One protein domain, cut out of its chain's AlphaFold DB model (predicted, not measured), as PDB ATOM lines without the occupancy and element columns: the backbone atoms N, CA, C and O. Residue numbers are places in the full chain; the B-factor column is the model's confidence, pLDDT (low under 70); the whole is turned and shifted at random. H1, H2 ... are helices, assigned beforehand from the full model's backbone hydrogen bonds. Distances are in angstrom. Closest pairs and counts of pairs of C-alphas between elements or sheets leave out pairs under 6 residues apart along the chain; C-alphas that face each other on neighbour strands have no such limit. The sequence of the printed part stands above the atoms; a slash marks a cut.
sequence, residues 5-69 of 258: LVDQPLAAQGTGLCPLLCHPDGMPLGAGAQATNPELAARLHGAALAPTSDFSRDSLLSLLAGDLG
ATOM      1  N   LEU A   5     164.576 196.669 161.108       88.62
ATOM      2  CA  LEU A   5     165.158 197.669 160.221       88.62
ATOM      3  C   LEU A   5     165.000 199.057 160.835       88.62
ATOM      4  O   LEU A   5     163.957 199.390 161.394       88.62
ATOM      5  N   VAL A   6     166.050 199.862 160.729       85.50
ATOM      6  CA  VAL A   6     166.018 201.264 161.137       85.50
ATOM      7  C   VAL A   6     165.268 202.067 160.071       85.50
ATOM      8  O   VAL A   6     165.735 202.166 158.941       85.50
ATOM      9  N   ASP A   7     164.124 202.657 160.416       80.81
ATOM     10  CA  ASP A   7     163.326 203.450 159.462       80.81
ATOM     11  C   ASP A   7     163.987 204.789 159.107       80.81
ATOM     12  O   ASP A   7     163.985 205.215 157.954       80.81
ATOM     13  N   GLN A   8     164.564 205.467 160.100       76.50
ATOM     14  CA  GLN A   8     165.276 206.731 159.916       76.50
ATOM     15  C   GLN A   8     166.565 206.736 160.736       76.50
ATOM     16  O   GLN A   8     166.554 206.247 161.870       76.50
ATOM     17  N   PRO A   9     167.665 207.301 160.202       68.00
ATOM     18  CA  PRO A   9     168.911 207.409 160.941       68.00
ATOM     19  C   PRO A   9     168.680 208.256 162.192       68.00
ATOM     20  O   PRO A   9     168.237 209.404 162.123       68.00
ATOM     21  N   LEU A  10     168.968 207.675 163.350       69.69
ATOM     22  CA  LEU A  10     168.894 208.365 164.630       69.69
ATOM     23  C   LEU A  10     170.282 208.914 164.950       69.69
ATOM     24  O   LEU A  10     171.289 208.233 164.759       69.69
ATOM     25  N   ALA A  11     170.343 210.144 165.458       66.00
ATOM     26  CA  ALA A  11     171.580 210.708 165.984       66.00
ATOM     27  C   ALA A  11     171.979 209.942 167.259       66.00
ATOM     28  O   ALA A  11     171.608 210.324 168.365       66.00
ATOM     29  N   ALA A  12     172.677 208.818 167.087       64.88
ATOM     30  CA  ALA A  12     173.137 207.959 168.175       64.88
ATOM     31  C   ALA A  12     174.565 208.308 168.635       64.88
ATOM     32  O   ALA A  12     174.971 207.935 169.737       64.88
ATOM     33  N   GLN A  13     175.322 209.056 167.824       57.16
ATOM     34  CA  GLN A  13     176.713 209.402 168.110       57.16
ATOM     35  C   GLN A  13     176.803 210.332 169.326       57.16
ATOM     36  O   GLN A  13     176.132 211.359 169.383       57.16
ATOM     37  N   GLY A  14     177.616 209.956 170.316       59.22
ATOM     38  CA  GLY A  14     177.736 210.698 171.579       59.22
ATOM     39  C   GLY A  14     176.540 210.540 172.528       59.22
ATOM     40  O   GLY A  14     176.521 211.168 173.583       59.22
ATOM     41  N   THR A  15     175.560 209.698 172.186       66.75
ATOM     42  CA  THR A  15     174.454 209.322 173.079       66.75
ATOM     43  C   THR A  15     174.725 207.956 173.714       66.75
ATOM     44  O   THR A  15     175.474 207.146 173.162       66.75
ATOM     45  N   GLY A  16     174.070 207.645 174.836       77.69
ATOM     46  CA  GLY A  16     174.147 206.325 175.483       77.69
ATOM     47  C   GLY A  16     173.510 205.179 174.680       77.69
ATOM     48  O   GLY A  16     173.265 204.115 175.236       77.69
ATOM     49  N   LEU A  17     173.203 205.389 173.394       86.06
ATOM     50  CA  LEU A  17     172.419 204.488 172.548       86.06
ATOM     51  C   LEU A  17     173.252 203.674 171.562       86.06
ATOM     52  O   LEU A  17     172.706 202.788 170.903       86.06
ATOM     53  N   CYS A  18     174.557 203.937 171.458       86.88
ATOM     54  CA  CYS A  18     175.418 203.183 170.552       86.88
ATOM     55  C   CYS A  18     175.391 201.657 170.728       86.88
ATOM     56  O   CYS A  18     175.479 200.983 169.704       86.88
ATOM     57  N   PRO A  19     175.178 201.084 171.931       87.31
ATOM     58  CA  PRO A  19     175.004 199.637 172.058       87.31
ATOM     59  C   PRO A  19     173.846 199.053 171.229       87.31
ATOM     60  O   PRO A  19     173.847 197.857 170.956       87.31
ATOM     61  N   LEU A  20     172.865 199.871 170.825       86.88
ATOM     62  CA  LEU A  20     171.739 199.456 169.978       86.88
ATOM     63  C   LEU A  20     171.789 200.034 168.563       86.88
ATOM     64  O   LEU A  20     171.303 199.402 167.626       86.88
ATOM     65  N   LEU A  21     172.293 201.262 168.423       88.31
ATOM     66  CA  LEU A  21     172.100 202.093 167.233       88.31
ATOM     67  C   LEU A  21     173.407 202.533 166.568       88.31
ATOM     68  O   LEU A  21     173.371 203.422 165.720       88.31
ATOM     69  N   CYS A  22     174.544 201.934 166.924       89.19
ATOM     70  CA  CYS A  22     175.816 202.163 166.245       89.19
ATOM     71  C   CYS A  22     176.414 200.844 165.739       89.19
ATOM     72  O   CYS A  22     176.212 199.773 166.311       89.19
ATOM     73  N   HIS A  23     177.174 200.937 164.657       87.44
ATOM     74  CA  HIS A  23     178.110 199.915 164.229       87.44
ATOM     75  C   HIS A  23     179.240 199.744 165.270       87.44
ATOM     76  O   HIS A  23     179.454 200.630 166.104       87.44
ATOM     77  N   PRO A  24     180.001 198.631 165.233       86.25
ATOM     78  CA  PRO A  24     181.122 198.402 166.154       86.25
ATOM     79  C   PRO A  24     182.230 199.465 166.097       86.25
ATOM     80  O   PRO A  24     182.988 199.609 167.051       86.25
ATOM     81  N   ASP A  25     182.325 200.209 164.994       86.19
ATOM     82  CA  ASP A  25     183.233 201.349 164.820       86.19
ATOM     83  C   ASP A  25     182.716 202.648 165.482       86.19
ATOM     84  O   ASP A  25     183.387 203.678 165.436       86.19
ATOM     85  N   GLY A  26     181.536 202.605 166.112       85.62
ATOM     86  CA  GLY A  26     180.891 203.735 166.776       85.62
ATOM     87  C   GLY A  26     180.062 204.628 165.850       85.62
ATOM     88  O   GLY A  26     179.495 205.618 166.322       85.62
ATOM     89  N   MET A  27     179.955 204.302 164.559       87.56
ATOM     90  CA  MET A  27     179.156 205.078 163.609       87.56
ATOM     91  C   MET A  27     177.664 204.741 163.737       87.56
ATOM     92  O   MET A  27     177.321 203.561 163.799       87.56
ATOM     93  N   PRO A  28     176.748 205.729 163.749       88.50
ATOM     94  CA  PRO A  28     175.313 205.464 163.817       88.50
ATOM     95  C   PRO A  28     174.799 204.601 162.660       88.50
ATOM     96  O   PRO A  28     175.226 204.759 161.516       88.50
ATOM     97  N   LEU A  29     173.829 203.736 162.953       89.81
ATOM     98  CA  LEU A  29     173.126 202.939 161.953       89.81
ATOM     99  C   LEU A  29     172.291 203.841 161.026       89.81
ATOM    100  O   LEU A  29     171.533 204.705 161.475       89.81
ATOM    101  N   GLY A  30     172.420 203.613 159.718       88.75
ATOM    102  CA  GLY A  30     171.627 204.286 158.688       88.75
ATOM    103  C   GLY A  30     170.223 203.697 158.514       88.75
ATOM    104  O   GLY A  30     169.917 202.619 159.021       88.75
ATOM    105  N   ALA A  31     169.374 204.384 157.742       89.12
ATOM    106  CA  ALA A  31     168.090 203.821 157.323       89.12
ATOM    107  C   ALA A  31     168.291 202.492 156.571       89.12
ATOM    108  O   ALA A  31     169.201 202.360 155.754       89.12
ATOM    109  N   GLY A  32     167.447 201.503 156.862       87.75
ATOM    110  CA  GLY A  32     167.529 200.149 156.314       87.75
ATOM    111  C   GLY A  32     168.600 199.258 156.954       87.75
ATOM    112  O   GLY A  32     168.665 198.074 156.627       87.75
ATOM    113  N   ALA A  33     169.423 199.773 157.875       90.56
ATOM    114  CA  ALA A  33     170.353 198.938 158.627       90.56
ATOM    115  C   ALA A  33     169.604 198.044 159.627       90.56
ATOM    116  O   ALA A  33     168.548 198.409 160.148       90.56
ATOM    117  N   GLN A  34     170.167 196.868 159.907       90.62
ATOM    118  CA  GLN A  34     169.627 195.953 160.908       90.62
ATOM    119  C   GLN A  34     170.111 196.342 162.303       90.62
ATOM    120  O   GLN A  34     171.313 196.456 162.536       90.62
ATOM    121  N   ALA A  35     169.170 196.479 163.232       89.88
ATOM    122  CA  ALA A  35     169.430 196.676 164.649       89.88
ATOM    123  C   ALA A  35     168.902 195.486 165.462       89.88
ATOM    124  O   ALA A  35     167.882 194.871 165.134       89.88
ATOM    125  N   THR A  36     169.598 195.162 166.551       90.81
ATOM    126  CA  THR A  36     169.212 194.102 167.491       90.81
ATOM    127  C   THR A  36     169.229 194.627 168.913       90.81
ATOM    128  O   THR A  36     170.078 195.442 169.257       90.81
ATOM    129  N   ASN A  37     168.337 194.111 169.757       92.12
ATOM    130  CA  ASN A  37     168.316 194.416 171.183       92.12
ATOM    131  C   ASN A  37     168.285 193.110 171.993       92.12
ATOM    132  O   ASN A  37     167.200 192.601 172.296       92.12
ATOM    133  N   PRO A  38     169.459 192.514 172.266       91.12
ATOM    134  CA  PRO A  38     169.528 191.199 172.883       91.12
ATOM    135  C   PRO A  38     169.033 191.164 174.322       91.12
ATOM    136  O   PRO A  38     168.341 190.217 174.694       91.12
ATOM    137  N   GLU A  39     169.312 192.215 175.087       90.94
ATOM    138  CA  GLU A  39     168.871 192.330 176.474       90.94
ATOM    139  C   GLU A  39     167.347 192.406 176.556       90.94
ATOM    140  O   GLU A  39     166.722 191.584 177.228       90.94
ATOM    141  N   LEU A  40     166.718 193.289 175.772       91.38
ATOM    142  CA  LEU A  40     165.257 193.376 175.736       91.38
ATOM    143  C   LEU A  40     164.623 192.057 175.285       91.38
ATOM    144  O   LEU A  40     163.639 191.608 175.871       91.38
ATOM    145  N   ALA A  41     165.192 191.409 174.267       91.94
ATOM    146  CA  ALA A  41     164.693 190.128 173.783       91.94
ATOM    147  C   ALA A  41     164.754 189.038 174.869       91.94
ATOM    148  O   ALA A  41     163.796 188.279 175.020       91.94
ATOM    149  N   ALA A  42     165.837 188.981 175.650       90.00
ATOM    150  CA  ALA A  42     165.962 188.049 176.767       90.00
ATOM    151  C   ALA A  42     164.919 188.325 177.864       90.00
ATOM    152  O   ALA A  42     164.313 187.382 178.380       90.00
ATOM    153  N   ARG A  43     164.653 189.603 178.182       86.88
ATOM    154  CA  ARG A  43     163.625 189.991 179.167       86.88
ATOM    155  C   ARG A  43     162.215 189.640 178.705       86.88
ATOM    156  O   ARG A  43     161.474 189.024 179.466       86.88
ATOM    157  N   LEU A  44     161.863 189.959 177.460       87.88
ATOM    158  CA  LEU A  44     160.555 189.617 176.891       87.88
ATOM    159  C   LEU A  44     160.345 188.099 176.820       87.88
ATOM    160  O   LEU A  44     159.263 187.616 177.137       87.88
ATOM    161  N   HIS A  45     161.384 187.343 176.458       87.81
ATOM    162  CA  HIS A  45     161.335 185.882 176.462       87.81
ATOM    163  C   HIS A  45     161.123 185.321 177.875       87.81
ATOM    164  O   HIS A  45     160.268 184.464 178.071       87.81
ATOM    165  N   GLY A  46     161.855 185.833 178.869       84.06
ATOM    166  CA  GLY A  46     161.663 185.451 180.270       84.06
ATOM    167  C   GLY A  46     160.249 185.749 180.775       84.06
ATOM    168  O   GLY A  46     159.627 184.880 181.377       84.06
ATOM    169  N   ALA A  47     159.717 186.937 180.470       81.81
ATOM    170  CA  ALA A  47     158.356 187.326 180.840       81.81
ATOM    171  C   ALA A  47     157.291 186.433 180.179       81.81
ATOM    172  O   ALA A  47     156.337 186.020 180.832       81.81
ATOM    173  N   ALA A  48     157.470 186.079 178.902       84.69
ATOM    174  CA  ALA A  48     156.542 185.206 178.183       84.69
ATOM    175  C   ALA A  48     156.488 183.776 178.751       84.69
ATOM    176  O   ALA A  48     155.444 183.128 178.685       84.69
ATOM    177  N   LEU A  49     157.594 183.279 179.315       83.75
ATOM    178  CA  LEU A  49     157.673 181.940 179.911       83.75
ATOM    179  C   LEU A  49     157.103 181.858 181.331       83.75
ATOM    180  O   LEU A  49     156.925 180.754 181.845       83.75
ATOM    181  N   ALA A  50     156.799 182.992 181.961       74.00
ATOM    182  CA  ALA A  50     156.297 183.041 183.326       74.00
ATOM    183  C   ALA A  50     154.975 183.824 183.441       74.00
ATOM    184  O   ALA A  50     154.929 184.903 184.032       74.00
ATOM    185  N   PRO A  51     153.873 183.275 182.902       59.41
ATOM    186  CA  PRO A  51     152.603 183.986 182.773       59.41
ATOM    187  C   PRO A  51     151.851 184.239 184.094       59.41
ATOM    188  O   PRO A  51     150.918 185.037 184.100       59.41
ATOM    189  N   THR A  52     152.202 183.574 185.204       58.41
ATOM    190  CA  THR A  52     151.386 183.595 186.439       58.41
ATOM    191  C   THR A  52     152.164 183.699 187.754       58.41
ATOM    192  O   THR A  52     151.570 183.532 188.816       58.41
ATOM    193  N   SER A  53     153.471 183.950 187.742       52.34
ATOM    194  CA  SER A  53     154.270 183.976 188.977       52.34
ATOM    195  C   SER A  53     155.273 185.113 188.981       52.34
ATOM    196  O   SER A  53     155.617 185.619 187.917       52.34
ATOM    197  N   ASP A  54     155.775 185.418 190.176       52.53
ATOM    198  CA  ASP A  54     156.797 186.390 190.601       52.53
ATOM    199  C   ASP A  54     158.129 186.398 189.823       52.53
ATOM    200  O   ASP A  54     159.124 186.969 190.270       52.53
ATOM    201  N   PHE A  55     158.167 185.799 188.637       51.06
ATOM    202  CA  PHE A  55     159.170 186.008 187.615       51.06
ATOM    203  C   PHE A  55     159.134 187.482 187.199       51.06
ATOM    204  O   PHE A  55     158.509 187.919 186.232       51.06
ATOM    205  N   SER A  56     159.886 188.242 187.980       58.97
ATOM    206  CA  SER A  56     160.490 189.513 187.645       58.97
ATOM    207  C   SER A  56     159.770 190.797 188.050       58.97
ATOM    208  O   SER A  56     160.176 191.851 187.589       58.97
ATOM    209  N   ARG A  57     158.834 190.792 189.013       61.44
ATOM    210  CA  ARG A  57     158.508 192.058 189.712       61.44
ATOM    211  C   ARG A  57     159.746 192.570 190.456       61.44
ATOM    212  O   ARG A  57     160.325 193.584 190.077       61.44
ATOM    213  N   ASP A  58     160.219 191.798 191.431       65.12
ATOM    214  CA  ASP A  58     161.410 192.153 192.207       65.12
ATOM    215  C   ASP A  58     162.673 192.083 191.350       65.12
ATOM    216  O   ASP A  58     163.576 192.893 191.525       65.12
ATOM    217  N   SER A  59     162.741 191.169 190.375       74.88
ATOM    218  CA  SER A  59     163.916 191.069 189.502       74.88
ATOM    219  C   SER A  59     164.009 192.215 188.489       74.88
ATOM    220  O   SER A  59     165.114 192.703 188.289       74.88
ATOM    221  N   LEU A  60     162.913 192.694 187.876       79.44
ATOM    222  CA  LEU A  60     162.976 193.875 186.995       79.44
ATOM    223  C   LEU A  60     163.218 195.143 187.807       79.44
ATOM    224  O   LEU A  60     164.019 195.967 187.381       79.44
ATOM    225  N   LEU A  61     162.580 195.292 188.972       80.88
ATOM    226  CA  LEU A  61     162.812 196.447 189.842       80.88
ATOM    227  C   LEU A  61     164.241 196.466 190.391       80.88
ATOM    228  O   LEU A  61     164.854 197.526 190.411       80.88
ATOM    229  N   SER A  62     164.797 195.312 190.768       83.38
ATOM    230  CA  SER A  62     166.194 195.206 191.210       83.38
ATOM    231  C   SER A  62     167.179 195.464 190.074       83.38
ATOM    232  O   SER A  62     168.193 196.117 190.296       83.38
ATOM    233  N   LEU A  63     166.892 194.987 188.857       86.06
ATOM    234  CA  LEU A  63     167.707 195.288 187.675       86.06
ATOM    235  C   LEU A  63     167.661 196.776 187.329       86.06
ATOM    236  O   LEU A  63     168.703 197.379 187.118       86.06
ATOM    237  N   LEU A  64     166.470 197.376 187.337       86.56
ATOM    238  CA  LEU A  64     166.285 198.807 187.123       86.56
ATOM    239  C   LEU A  64     167.025 199.625 188.187       86.56
ATOM    240  O   LEU A  64     167.730 200.571 187.855       86.56
ATOM    241  N   ALA A  65     166.877 199.254 189.458       87.69
ATOM    242  CA  ALA A  65     167.553 199.899 190.575       87.69
ATOM    243  C   ALA A  65     169.080 199.770 190.452       87.69
ATOM    244  O   ALA A  65     169.794 200.759 190.608       87.69
ATOM    245  N   GLY A  66     169.568 198.585 190.075       88.44
ATOM    246  CA  GLY A  66     170.978 198.317 189.801       88.44
ATOM    247  C   GLY A  66     171.532 199.150 188.644       88.44
ATOM    248  O   GLY A  66     172.563 199.797 188.809       88.44
ATOM    249  N   ASP A  67     170.829 199.194 187.510       89.38
ATOM    250  CA  ASP A  67     171.221 199.984 186.336       89.38
ATOM    251  C   ASP A  67     171.236 201.493 186.641       89.38
ATOM    252  O   ASP A  67     172.080 202.226 186.126       89.38
ATOM    253  N   LEU A  68     170.322 201.962 187.494       87.81
ATOM    254  CA  LEU A  68     170.230 203.363 187.910       87.81
ATOM    255  C   LEU A  68     171.138 203.717 189.100       87.81
ATOM    256  O   LEU A  68     171.280 204.898 189.418       87.81
ATOM    257  N   GLY A  69     171.732 202.726 189.772       88.94
ATOM    258  CA  GLY A  69     172.502 202.927 191.002       88.94
ATOM    259  C   GLY A  69     171.665 203.460 192.171       88.94
ATOM    260  O   GLY A  69     172.180 204.212 192.997       88.94
TER     261      GLY A  69
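Overview. This is residues 5 to 69 of the 258 residues of an uncharacterized protein of Callithrix jacchus (UniProt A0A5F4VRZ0). Helix H2 joins two separate ends of a loose, open model: beyond its last residue the chain turns and H3 folds back without touching it, and beyond its first lies a lobe of loops, residues 5 to 35, holding the small H1. The printed part has 65 residues with three named helices, H1, H2, H3 in chain order, and no named strand; the class is all helix, though just 28 residues are in named elements. It is loose, with a radius of gyration of the C-alphas of 15.2 A, and only just elongated, spanning 40 by 27 by 17 A.

Along the chain. H2, residues 38 to 49, is 16.6 A long and begins at C-alpha 38 (169.528, 191.199, 172.883). H3, residues 57 to 68, is 16.4 A long and ends at C-alpha 68 (170.230, 203.363, 187.910). H1, residues 18 to 21, measures 4.8 A.

Arrangement. H2 and H3 are apart, with no C-alphas within 8 A, as are H1 and H2, and H1 and H3. In H2 and H3 every O i to N i+4 pair is within hydrogen-bond range; H1 is too short for one.

Size, cuts and confidence. The C-alphas farthest apart, Asp 25 and Thr 52, are 42.4 A apart. The printed part has no cut. The link H1 to H2 is long, 16 residues. Residues 48 to 54 and 61 to 69 stand free. The pLDDT is under 70 in 15 residues, among residues 9 to 15 and 51 to 58.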